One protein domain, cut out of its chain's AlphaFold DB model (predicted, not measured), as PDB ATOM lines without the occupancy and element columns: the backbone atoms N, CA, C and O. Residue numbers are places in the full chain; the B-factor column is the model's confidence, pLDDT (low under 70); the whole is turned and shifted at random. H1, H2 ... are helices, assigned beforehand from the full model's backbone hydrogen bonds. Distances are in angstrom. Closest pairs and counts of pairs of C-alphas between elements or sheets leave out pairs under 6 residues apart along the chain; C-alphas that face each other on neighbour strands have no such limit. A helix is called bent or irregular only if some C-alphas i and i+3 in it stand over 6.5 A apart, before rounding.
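What this domain is: This is residues 784 to 849 of the 881 residues of the protein "protein PML isoform X2" of Phascolarctos cinereus (UniProt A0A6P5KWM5). Five short helices sit round a common middle in a small ball, most of those that touch being crossed. H1 and H2 form a helical hairpin, H4 lies across the middle from H1, and H3 and H5, about perpendicular to each other at 78 degrees, lie on the side away from H2. The printed part has 66 residues, with five named helices, H1 to H5 in chain order, and no named strand; the class is all helix. The whole is compact, with a radius of gyration of the C-alphas of 10.7 A, and the C-alphas span 30 by 22 by 21 A.

Where its parts are: H1 takes residues 784 to 789, 9.2 A from first to last C-alpha, and begins at C-alpha 784 at (147.795, 157.077, 165.016). H2, residues 795 to 802, is 10.3 A long. H3, residues 808 to 817, is 14.3 A long and ends at C-alpha 817 at (147.040, 172.211, 176.749). H4, residues 824 to 830, is 9.3 A long and irregular: C-alphas 825 and 828 are 7.5 A apart. H5, residues 839 to 849, is the longest at 15.0 A and ends at C-alpha 849 at (156.257, 170.741, 167.621).

How they stand to each other: H1 and H2 touch at a shallow tilt of 15 degrees, opposite ways; their closest C-alphas, of Leu 784 and Ala 798, are 6.2 A apart. H1 is close to but not clearly touching H3, with C-alphas of Leu 784 and Leu 808 closest at 5.3 A. H1 is also close to but not clearly touching H5, with C-alphas of Leu 787 and Leu 844 closest at 7.8 A. H2 touches H4 at a steep tilt of 44 degrees, opposite ways; the closest C-alphas, of Gln 797 and Leu 830, are 5.8 A apart. H3 and H5 only just touch, with 3 pairs of C-alphas within 8 A, the closest those of Gln 812 and Leu 848 at 6.9 A; their lines are about perpendicular at 78 degrees. H4 touches H5 at a steep tilt of 52 degrees, opposite ways, with C-alphas of Leu 830 and Ser 840 closest at 6.3 A. H3 and H4 are near each other, with 5 pairs of C-alphas within 10 A. H1 and H4 are apart, and so are H2 and H5. In H1, H2, H3 and H5 every O i to N i+4 pair is within hydrogen-bond range; in H4 it is 1 of 3, beside 3 of 4 O i to N i+3 pairs.

The domain as a whole: The two C-alphas farthest apart, those of Asp 817 and Ser 834, are 30.5 A apart. The printed part has no cut. The links H1 to H2 and H2 to H3 are tight, those from H3 to H4 and H4 to H5 are short, and no link is long. The mean pLDDT of the printed part is 79.4; residue 820 and residues 831 to 840, of which 839 to 840 belong to H5, are under 70.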
ATOM      1  N   LEU A 784     146.426 157.157 164.496       91.38
ATOM      2  CA  LEU A 784     147.795 157.077 165.016       91.38
ATOM      3  C   LEU A 784     148.816 156.565 163.987       91.38
ATOM      4  O   LEU A 784     150.019 156.676 164.230       91.38
ATOM      5  N   GLN A 785     148.393 156.022 162.838       90.75
ATOM      6  CA  GLN A 785     149.343 155.475 161.861       90.75
ATOM      7  C   GLN A 785     150.397 156.468 161.335       90.75
ATOM      8  O   GLN A 785     151.507 155.996 161.097       90.75
ATOM      9  N   PRO A 786     150.166 157.788 161.168       88.31
ATOM     10  CA  PRO A 786     151.226 158.719 160.777       88.31
ATOM     11  C   PRO A 786     152.443 158.656 161.711       88.31
ATOM     12  O   PRO A 786     153.568 158.590 161.226       88.31
ATOM     13  N   LEU A 787     152.218 158.551 163.029       88.25
ATOM     14  CA  LEU A 787     153.272 158.394 164.040       88.25
ATOM     15  C   LEU A 787     154.017 157.056 163.920       88.25
ATOM     16  O   LEU A 787     155.199 156.979 164.246       88.25
ATOM     17  N   VAL A 788     153.337 156.009 163.445       87.44
ATOM     18  CA  VAL A 788     153.953 154.703 163.168       87.44
ATOM     19  C   VAL A 788     154.808 154.759 161.901       87.44
ATOM     20  O   VAL A 788     155.923 154.251 161.901       87.44
ATOM     21  N   HIS A 789     154.346 155.439 160.848       86.12
ATOM     22  CA  HIS A 789     155.102 155.591 159.595       86.12
ATOM     23  C   HIS A 789     156.384 156.421 159.765       86.12
ATOM     24  O   HIS A 789     157.360 156.171 159.063       86.12
ATOM     25  N   VAL A 790     156.410 157.381 160.699       86.19
ATOM     26  CA  VAL A 790     157.631 158.135 161.053       86.19
ATOM     27  C   VAL A 790     158.439 157.500 162.197       86.19
ATOM     28  O   VAL A 790     159.342 158.140 162.728       86.19
ATOM     29  N   ASN A 791     158.129 156.258 162.593       84.56
ATOM     30  CA  ASN A 791     158.794 155.512 163.673       84.56
ATOM     31  C   ASN A 791     158.804 156.205 165.056       84.56
ATOM     32  O   ASN A 791     159.608 155.862 165.921       84.56
ATOM     33  N   VAL A 792     157.886 157.145 165.302       86.44
ATOM     34  CA  VAL A 792     157.680 157.781 166.619       86.44
ATOM     35  C   VAL A 792     156.962 156.827 167.577       86.44
ATOM     36  O   VAL A 792     157.269 156.788 168.769       86.44
ATOM     37  N   LEU A 793     156.026 156.030 167.053       86.25
ATOM     38  CA  LEU A 793     155.353 154.956 167.780       86.25
ATOM     39  C   LEU A 793     155.609 153.608 167.111       86.25
ATOM     40  O   LEU A 793     155.400 153.440 165.913       86.25
ATOM     41  N   THR A 794     155.937 152.592 167.901       88.62
ATOM     42  CA  THR A 794     155.793 151.203 167.457       88.62
ATOM     43  C   THR A 794     154.314 150.862 167.264       88.62
ATOM     44  O   THR A 794     153.422 151.399 167.931       88.62
ATOM     45  N   ARG A 795     154.036 149.881 166.404       86.50
ATOM     46  CA  ARG A 795     152.675 149.369 166.175       86.50
ATOM     47  C   ARG A 795     151.997 148.856 167.455       86.50
ATOM     48  O   ARG A 795     150.784 148.996 167.595       86.50
ATOM     49  N   ASN A 796     152.772 148.321 168.403       87.06
ATOM     50  CA  ASN A 796     152.270 147.879 169.707       87.06
ATOM     51  C   ASN A 796     151.889 149.064 170.608       87.06
ATOM     52  O   ASN A 796     150.803 149.047 171.183       87.06
ATOM     53  N   GLN A 797     152.706 150.123 170.677       88.19
ATOM     54  CA  GLN A 797     152.353 151.357 171.398       88.19
ATOM     55  C   GLN A 797     151.095 152.011 170.802       88.19
ATOM     56  O   GLN A 797     150.172 152.347 171.543       88.19
ATOM     57  N   ALA A 798     151.000 152.107 169.470       89.81
ATOM     58  CA  ALA A 798     149.804 152.621 168.800       89.81
ATOM     59  C   ALA A 798     148.553 151.777 169.112       89.81
ATOM     60  O   ALA A 798     147.491 152.336 169.381       89.81
ATOM     61  N   LYS A 799     148.669 150.440 169.154       90.81
ATOM     62  CA  LYS A 799     147.579 149.542 169.579       90.81
ATOM     63  C   LYS A 799     147.178 149.762 171.043       90.81
ATOM     64  O   LYS A 799     145.988 149.781 171.338       90.81
ATOM     65  N   LEU A 800     148.133 149.944 171.958       90.50
ATOM     66  CA  LEU A 800     147.848 150.179 173.381       90.50
ATOM     67  C   LEU A 800     147.139 151.519 173.627       90.50
ATOM     68  O   LEU A 800     146.180 151.559 174.395       90.50
ATOM     69  N   LEU A 801     147.566 152.589 172.950       90.50
ATOM     70  CA  LEU A 801     146.897 153.895 172.983       90.50
ATOM     71  C   LEU A 801     145.478 153.817 172.403       90.50
ATOM     72  O   LEU A 801     144.513 154.254 173.030       90.50
ATOM     73  N   ALA A 802     145.336 153.169 171.249       91.94
ATOM     74  CA  ALA A 802     144.056 152.941 170.598       91.94
ATOM     75  C   ALA A 802     143.071 152.134 171.461       91.94
ATOM     76  O   ALA A 802     141.895 152.479 171.533       91.94
ATOM     77  N   LEU A 803     143.538 151.111 172.188       91.06
ATOM     78  CA  LEU A 803     142.738 150.355 173.167       91.06
ATOM     79  C   LEU A 803     142.254 151.203 174.361       91.06
ATOM     80  O   LEU A 803     141.385 150.764 175.111       91.06
ATOM     81  N   ARG A 804     142.780 152.420 174.532       90.31
ATOM     82  CA  ARG A 804     142.345 153.415 175.525       90.31
ATOM     83  C   ARG A 804     141.633 154.622 174.898       90.31
ATOM     84  O   ARG A 804     141.492 155.637 175.567       90.31
ATOM     85  N   ASN A 805     141.176 154.506 173.645       91.06
ATOM     86  CA  ASN A 805     140.529 155.574 172.867       91.06
ATOM     87  C   ASN A 805     141.378 156.857 172.734       91.06
ATOM     88  O   ASN A 805     140.842 157.958 172.648       91.06
ATOM     89  N   VAL A 806     142.706 156.722 172.697       91.94
ATOM     90  CA  VAL A 806     143.620 157.849 172.466       91.94
ATOM     91  C   VAL A 806     143.888 157.974 170.966       91.94
ATOM     92  O   VAL A 806     144.567 157.127 170.383       91.94
ATOM     93  N   SER A 807     143.347 159.017 170.340       91.62
ATOM     94  CA  SER A 807     143.576 159.371 168.933       91.62
ATOM     95  C   SER A 807     144.800 160.282 168.763       91.62
ATOM     96  O   SER A 807     145.346 160.811 169.732       91.62
ATOM     97  N   LEU A 808     145.204 160.543 167.514       90.19
ATOM     98  CA  LEU A 808     146.188 161.592 167.221       90.19
ATOM     99  C   LEU A 808     145.702 162.988 167.658       90.19
ATOM    100  O   LEU A 808     146.506 163.780 168.143       90.19
ATOM    101  N   THR A 809     144.401 163.272 167.541       88.69
ATOM    102  CA  THR A 809     143.819 164.555 167.968       88.69
ATOM    103  C   THR A 809     143.815 164.730 169.488       88.69
ATOM    104  O   THR A 809     144.083 165.827 169.961       88.69
ATOM    105  N   GLU A 810     143.609 163.661 170.263       90.12
ATOM    106  CA  GLU A 810     143.743 163.677 171.729       90.12
ATOM    107  C   GLU A 810     145.203 163.910 172.157       90.12
ATOM    108  O   GLU A 810     145.463 164.658 173.096       90.12
ATOM    109  N   LEU A 811     146.180 163.328 171.444       89.00
ATOM    110  CA  LEU A 811     147.604 163.609 171.685       89.00
ATOM    111  C   LEU A 811     147.972 165.062 171.339       89.00
ATOM    112  O   LEU A 811     148.752 165.678 172.062       89.00
ATOM    113  N   GLN A 812     147.407 165.612 170.260       88.00
ATOM    114  CA  GLN A 812     147.577 167.016 169.870       88.00
ATOM    115  C   GLN A 812     146.963 167.974 170.896       88.00
ATOM    116  O   GLN A 812     147.642 168.908 171.311       88.00
ATOM    117  N   ALA A 813     145.727 167.724 171.340       86.25
ATOM    118  CA  ALA A 813     145.063 168.519 172.372       86.25
ATOM    119  C   ALA A 813     145.851 168.480 173.687       86.25
ATOM    120  O   ALA A 813     146.241 169.521 174.202       86.25
ATOM    121  N   ALA A 814     146.223 167.283 174.155       85.75
ATOM    122  CA  ALA A 814     147.027 167.125 175.362       85.75
ATOM    123  C   ALA A 814     148.384 167.851 175.290       85.75
ATOM    124  O   ALA A 814     148.848 168.365 176.302       85.75
ATOM    125  N   PHE A 815     149.026 167.900 174.118       85.75
ATOM    126  CA  PHE A 815     150.266 168.656 173.919       85.75
ATOM    127  C   PHE A 815     150.042 170.174 173.829       85.75
ATOM    128  O   PHE A 815     150.895 170.934 174.271       85.75
ATOM    129  N   HIS A 816     148.914 170.619 173.276       84.44
ATOM    130  CA  HIS A 816     148.554 172.034 173.200       84.44
ATOM    131  C   HIS A 816     148.162 172.605 174.575       84.44
ATOM    132  O   HIS A 816     148.513 173.740 174.887       84.44
ATOM    133  N   ASP A 817     147.467 171.819 175.400       85.25
ATOM    134  CA  ASP A 817     147.040 172.211 176.749       85.25
ATOM    135  C   ASP A 817     148.224 172.307 177.729       85.25
ATOM    136  O   ASP A 817     148.292 173.238 178.531       85.25
ATOM    137  N   ASP A 818     149.174 171.364 177.658       81.75
ATOM    138  CA  ASP A 818     150.435 171.409 178.409       81.75
ATOM    139  C   ASP A 818     151.571 170.721 177.616       81.75
ATOM    140  O   ASP A 818     151.705 169.488 177.650       81.75
ATOM    141  N   PRO A 819     152.441 171.497 176.937       77.38
ATOM    142  CA  PRO A 819     153.576 170.958 176.185       77.38
ATOM    143  C   PRO A 819     154.591 170.175 177.035       77.38
ATOM    144  O   PRO A 819     155.313 169.313 176.516       77.38
ATOM    145  N   GLU A 820     154.666 170.450 178.341       69.25
ATOM    146  CA  GLU A 820     155.636 169.840 179.249       69.25
ATOM    147  C   GLU A 820     155.143 168.531 179.885       69.25
ATOM    148  O   GLU A 820     155.874 167.526 179.916       69.25
ATOM    149  N   TRP A 821     153.897 168.508 180.361       75.38
ATOM    150  CA  TRP A 821     153.335 167.398 181.141       75.38
ATOM    151  C   TRP A 821     152.132 166.717 180.493       75.38
ATOM    152  O   TRP A 821     151.869 165.556 180.818       75.38
ATOM    153  N   GLY A 822     151.450 167.349 179.537       79.94
ATOM    154  CA  GLY A 822     150.196 166.851 178.968       79.94
ATOM    155  C   GLY A 822     150.311 165.493 178.268       79.94
ATOM    156  O   GLY A 822     149.395 164.679 178.340       79.94
ATOM    157  N   LEU A 823     151.475 165.165 177.694       82.81
ATOM    158  CA  LEU A 823     151.751 163.834 177.126       82.81
ATOM    159  C   LEU A 823     152.155 162.777 178.173       82.81
ATOM    160  O   LEU A 823     152.085 161.574 177.902       82.81
ATOM    161  N   ARG A 824     152.554 163.172 179.392       80.38
ATOM    162  CA  ARG A 824     153.041 162.230 180.420       80.38
ATOM    163  C   ARG A 824     151.949 161.295 180.942       80.38
ATOM    164  O   ARG A 824     152.298 160.189 181.367       80.38
ATOM    165  N   LYS A 825     150.656 161.644 180.826       81.88
ATOM    166  CA  LYS A 825     149.531 160.722 181.118       81.88
ATOM    167  C   LYS A 825     149.594 159.423 180.297       81.88
ATOM    168  O   LYS A 825     149.129 158.383 180.758       81.88
ATOM    169  N   TYR A 826     150.255 159.442 179.134       84.19
ATOM    170  CA  TYR A 826     150.418 158.279 178.255       84.19
ATOM    171  C   TYR A 826     151.737 157.516 178.432       84.19
ATOM    172  O   TYR A 826     151.912 156.453 177.835       84.19
ATOM    173  N   SER A 827     152.647 158.000 179.284       77.44
ATOM    174  CA  SER A 827     153.973 157.403 179.529       77.44
ATOM    175  C   SER A 827     153.936 155.892 179.802       77.44
ATOM    176  O   SER A 827     154.740 155.148 179.248       77.44
ATOM    177  N   ARG A 828     152.954 155.418 180.583       76.31
ATOM    178  CA  ARG A 828     152.767 153.996 180.926       76.31
ATOM    179  C   ARG A 828     152.480 153.096 179.714       76.31
ATOM    180  O   ARG A 828     152.796 151.914 179.767       76.31
ATOM    181  N   TYR A 829     151.903 153.634 178.639       75.25
ATOM    182  CA  TYR A 829     151.631 152.903 177.391       75.25
ATOM    183  C   TYR A 829     152.770 153.037 176.368       75.25
ATOM    184  O   TYR A 829     152.839 152.270 175.410       75.25
ATOM    185  N   LEU A 830     153.652 154.019 176.574       74.19
ATOM    186  CA  LEU A 830     154.781 154.350 175.708       74.19
ATOM    187  C   LEU A 830     156.118 153.778 176.201       74.19
ATOM    188  O   LEU A 830     157.047 153.657 175.402       74.19
ATOM    189  N   ALA A 831     156.219 153.395 177.472       65.00
ATOM    190  CA  ALA A 831     157.362 152.680 178.023       65.00
ATOM    191  C   ALA A 831     157.298 151.186 177.663       65.00
ATOM    192  O   ALA A 831     156.310 150.511 177.955       65.00
ATOM    193  N   SER A 832     158.363 150.652 177.058       52.31
ATOM    194  CA  SER A 832     158.500 149.203 176.883       52.31
ATOM    195  C   SER A 832     158.768 148.530 178.234       52.31
ATOM    196  O   SER A 832     159.522 149.054 179.052       52.31
ATOM    197  N   ARG A 833     158.205 147.333 178.460       47.59
ATOM    198  CA  ARG A 833     158.459 146.537 179.679       47.59
ATOM    199  C   ARG A 833     159.942 146.176 179.870       47.59
ATOM    200  O   ARG A 833     160.332 145.861 180.989       47.59
ATOM    201  N   SER A 834     160.752 146.266 178.813       44.25
ATOM    202  CA  SER A 834     162.156 145.835 178.790       44.25
ATOM    203  C   SER A 834     163.178 146.977 178.911       44.25
ATOM    204  O   SER A 834     164.367 146.705 179.044       44.25
ATOM    205  N   SER A 835     162.772 148.257 178.861       37.62
ATOM    206  CA  SER A 835     163.687 149.387 179.117       37.62
ATOM    207  C   SER A 835     162.963 150.692 179.476       37.62
ATOM    208  O   SER A 835     161.864 150.970 178.999       37.62
ATOM    209  N   ARG A 836     163.609 151.549 180.284       42.78
ATOM    210  CA  ARG A 836     163.161 152.931 180.565       42.78
ATOM    211  C   ARG A 836     163.383 153.842 179.345       42.78
ATOM    212  O   ARG A 836     164.184 154.775 179.388       42.78
ATOM    213  N   SER A 837     162.700 153.567 178.240       42.97
ATOM    214  CA  SER A 837     162.878 154.283 176.978       42.97
ATOM    215  C   SER A 837     162.099 155.612 176.952       42.97
ATOM    216  O   SER A 837     160.961 155.664 176.491       42.97
ATOM    217  N   LEU A 838     162.744 156.711 177.367       49.03
ATOM    218  CA  LEU A 838     162.282 158.084 177.083       49.03
ATOM    219  C   LEU A 838     162.079 158.459 175.583       49.03
ATOM    220  O   LEU A 838     161.302 159.389 175.350       49.03
ATOM    221  N   PRO A 839     162.711 157.820 174.563       56.34
ATOM    222  CA  PRO A 839     162.634 158.294 173.174       56.34
ATOM    223  C   PRO A 839     161.236 158.433 172.564       56.34
ATOM    224  O   PRO A 839     161.054 159.308 171.727       56.34
ATOM    225  N   SER A 840     160.247 157.629 172.964       63.53
ATOM    226  CA  SER A 840     158.895 157.685 172.377       63.53
ATOM    227  C   SER A 840     158.131 158.958 172.757       63.53
ATOM    228  O   SER A 840     157.464 159.546 171.911       63.53
ATOM    229  N   LEU A 841     158.266 159.440 173.999       72.62
ATOM    230  CA  LEU A 841     157.676 160.716 174.428       72.62
ATOM    231  C   LEU A 841     158.400 161.922 173.821       72.62
ATOM    232  O   LEU A 841     157.744 162.877 173.412       72.62
ATOM    233  N   LEU A 842     159.732 161.871 173.737       72.38
ATOM    234  CA  LEU A 842     160.522 162.941 173.123       72.38
ATOM    235  C   LEU A 842     160.279 163.015 171.607       72.38
ATOM    236  O   LEU A 842     160.048 164.092 171.074       72.38
ATOM    237  N   GLY A 843     160.242 161.869 170.921       78.50
ATOM    238  CA  GLY A 843     159.885 161.787 169.504       78.50
ATOM    239  C   GLY A 843     158.463 162.277 169.228       78.50
ATOM    240  O   GLY A 843     158.245 162.973 168.240       78.50
ATOM    241  N   LEU A 844     157.512 161.983 170.123       81.62
ATOM    242  CA  LEU A 844     156.141 162.486 170.021       81.62
ATOM    243  C   LEU A 844     156.072 164.007 170.211       81.62
ATOM    244  O   LEU A 844     155.422 164.670 169.407       81.62
ATOM    245  N   ARG A 845     156.782 164.568 171.203       81.38
ATOM    246  CA  ARG A 845     156.914 166.026 171.377       81.38
ATOM    247  C   ARG A 845     157.487 166.675 170.113       81.38
ATOM    248  O   ARG A 845     156.827 167.524 169.524       81.38
ATOM    249  N   ASN A 846     158.651 166.215 169.654       80.94
ATOM    250  CA  ASN A 846     159.345 166.779 168.494       80.94
ATOM    251  C   ASN A 846     158.490 166.712 167.212       80.94
ATOM    252  O   ASN A 846     158.522 167.625 166.388       80.94
ATOM    253  N   TYR A 847     157.712 165.639 167.032       83.38
ATOM    254  CA  TYR A 847     156.792 165.504 165.901       83.38
ATOM    255  C   TYR A 847     155.650 166.527 165.956       83.38
ATOM    256  O   TYR A 847     155.347 167.163 164.947       83.38
ATOM    257  N   LEU A 848     155.033 166.716 167.125       84.44
ATOM    258  CA  LEU A 848     153.932 167.666 167.305       84.44
ATOM    259  C   LEU A 848     154.411 169.127 167.207       84.44
ATOM    260  O   LEU A 848     153.754 169.948 166.574       84.44
ATOM    261  N   GLU A 849     155.594 169.433 167.735       81.81
ATOM    262  CA  GLU A 849     156.257 170.741 167.621       81.81
ATOM    263  C   GLU A 849     156.630 171.090 166.164       81.81
ATOM    264  O   GLU A 849     156.416 172.214 165.698       81.81
TER     265      GLU A 849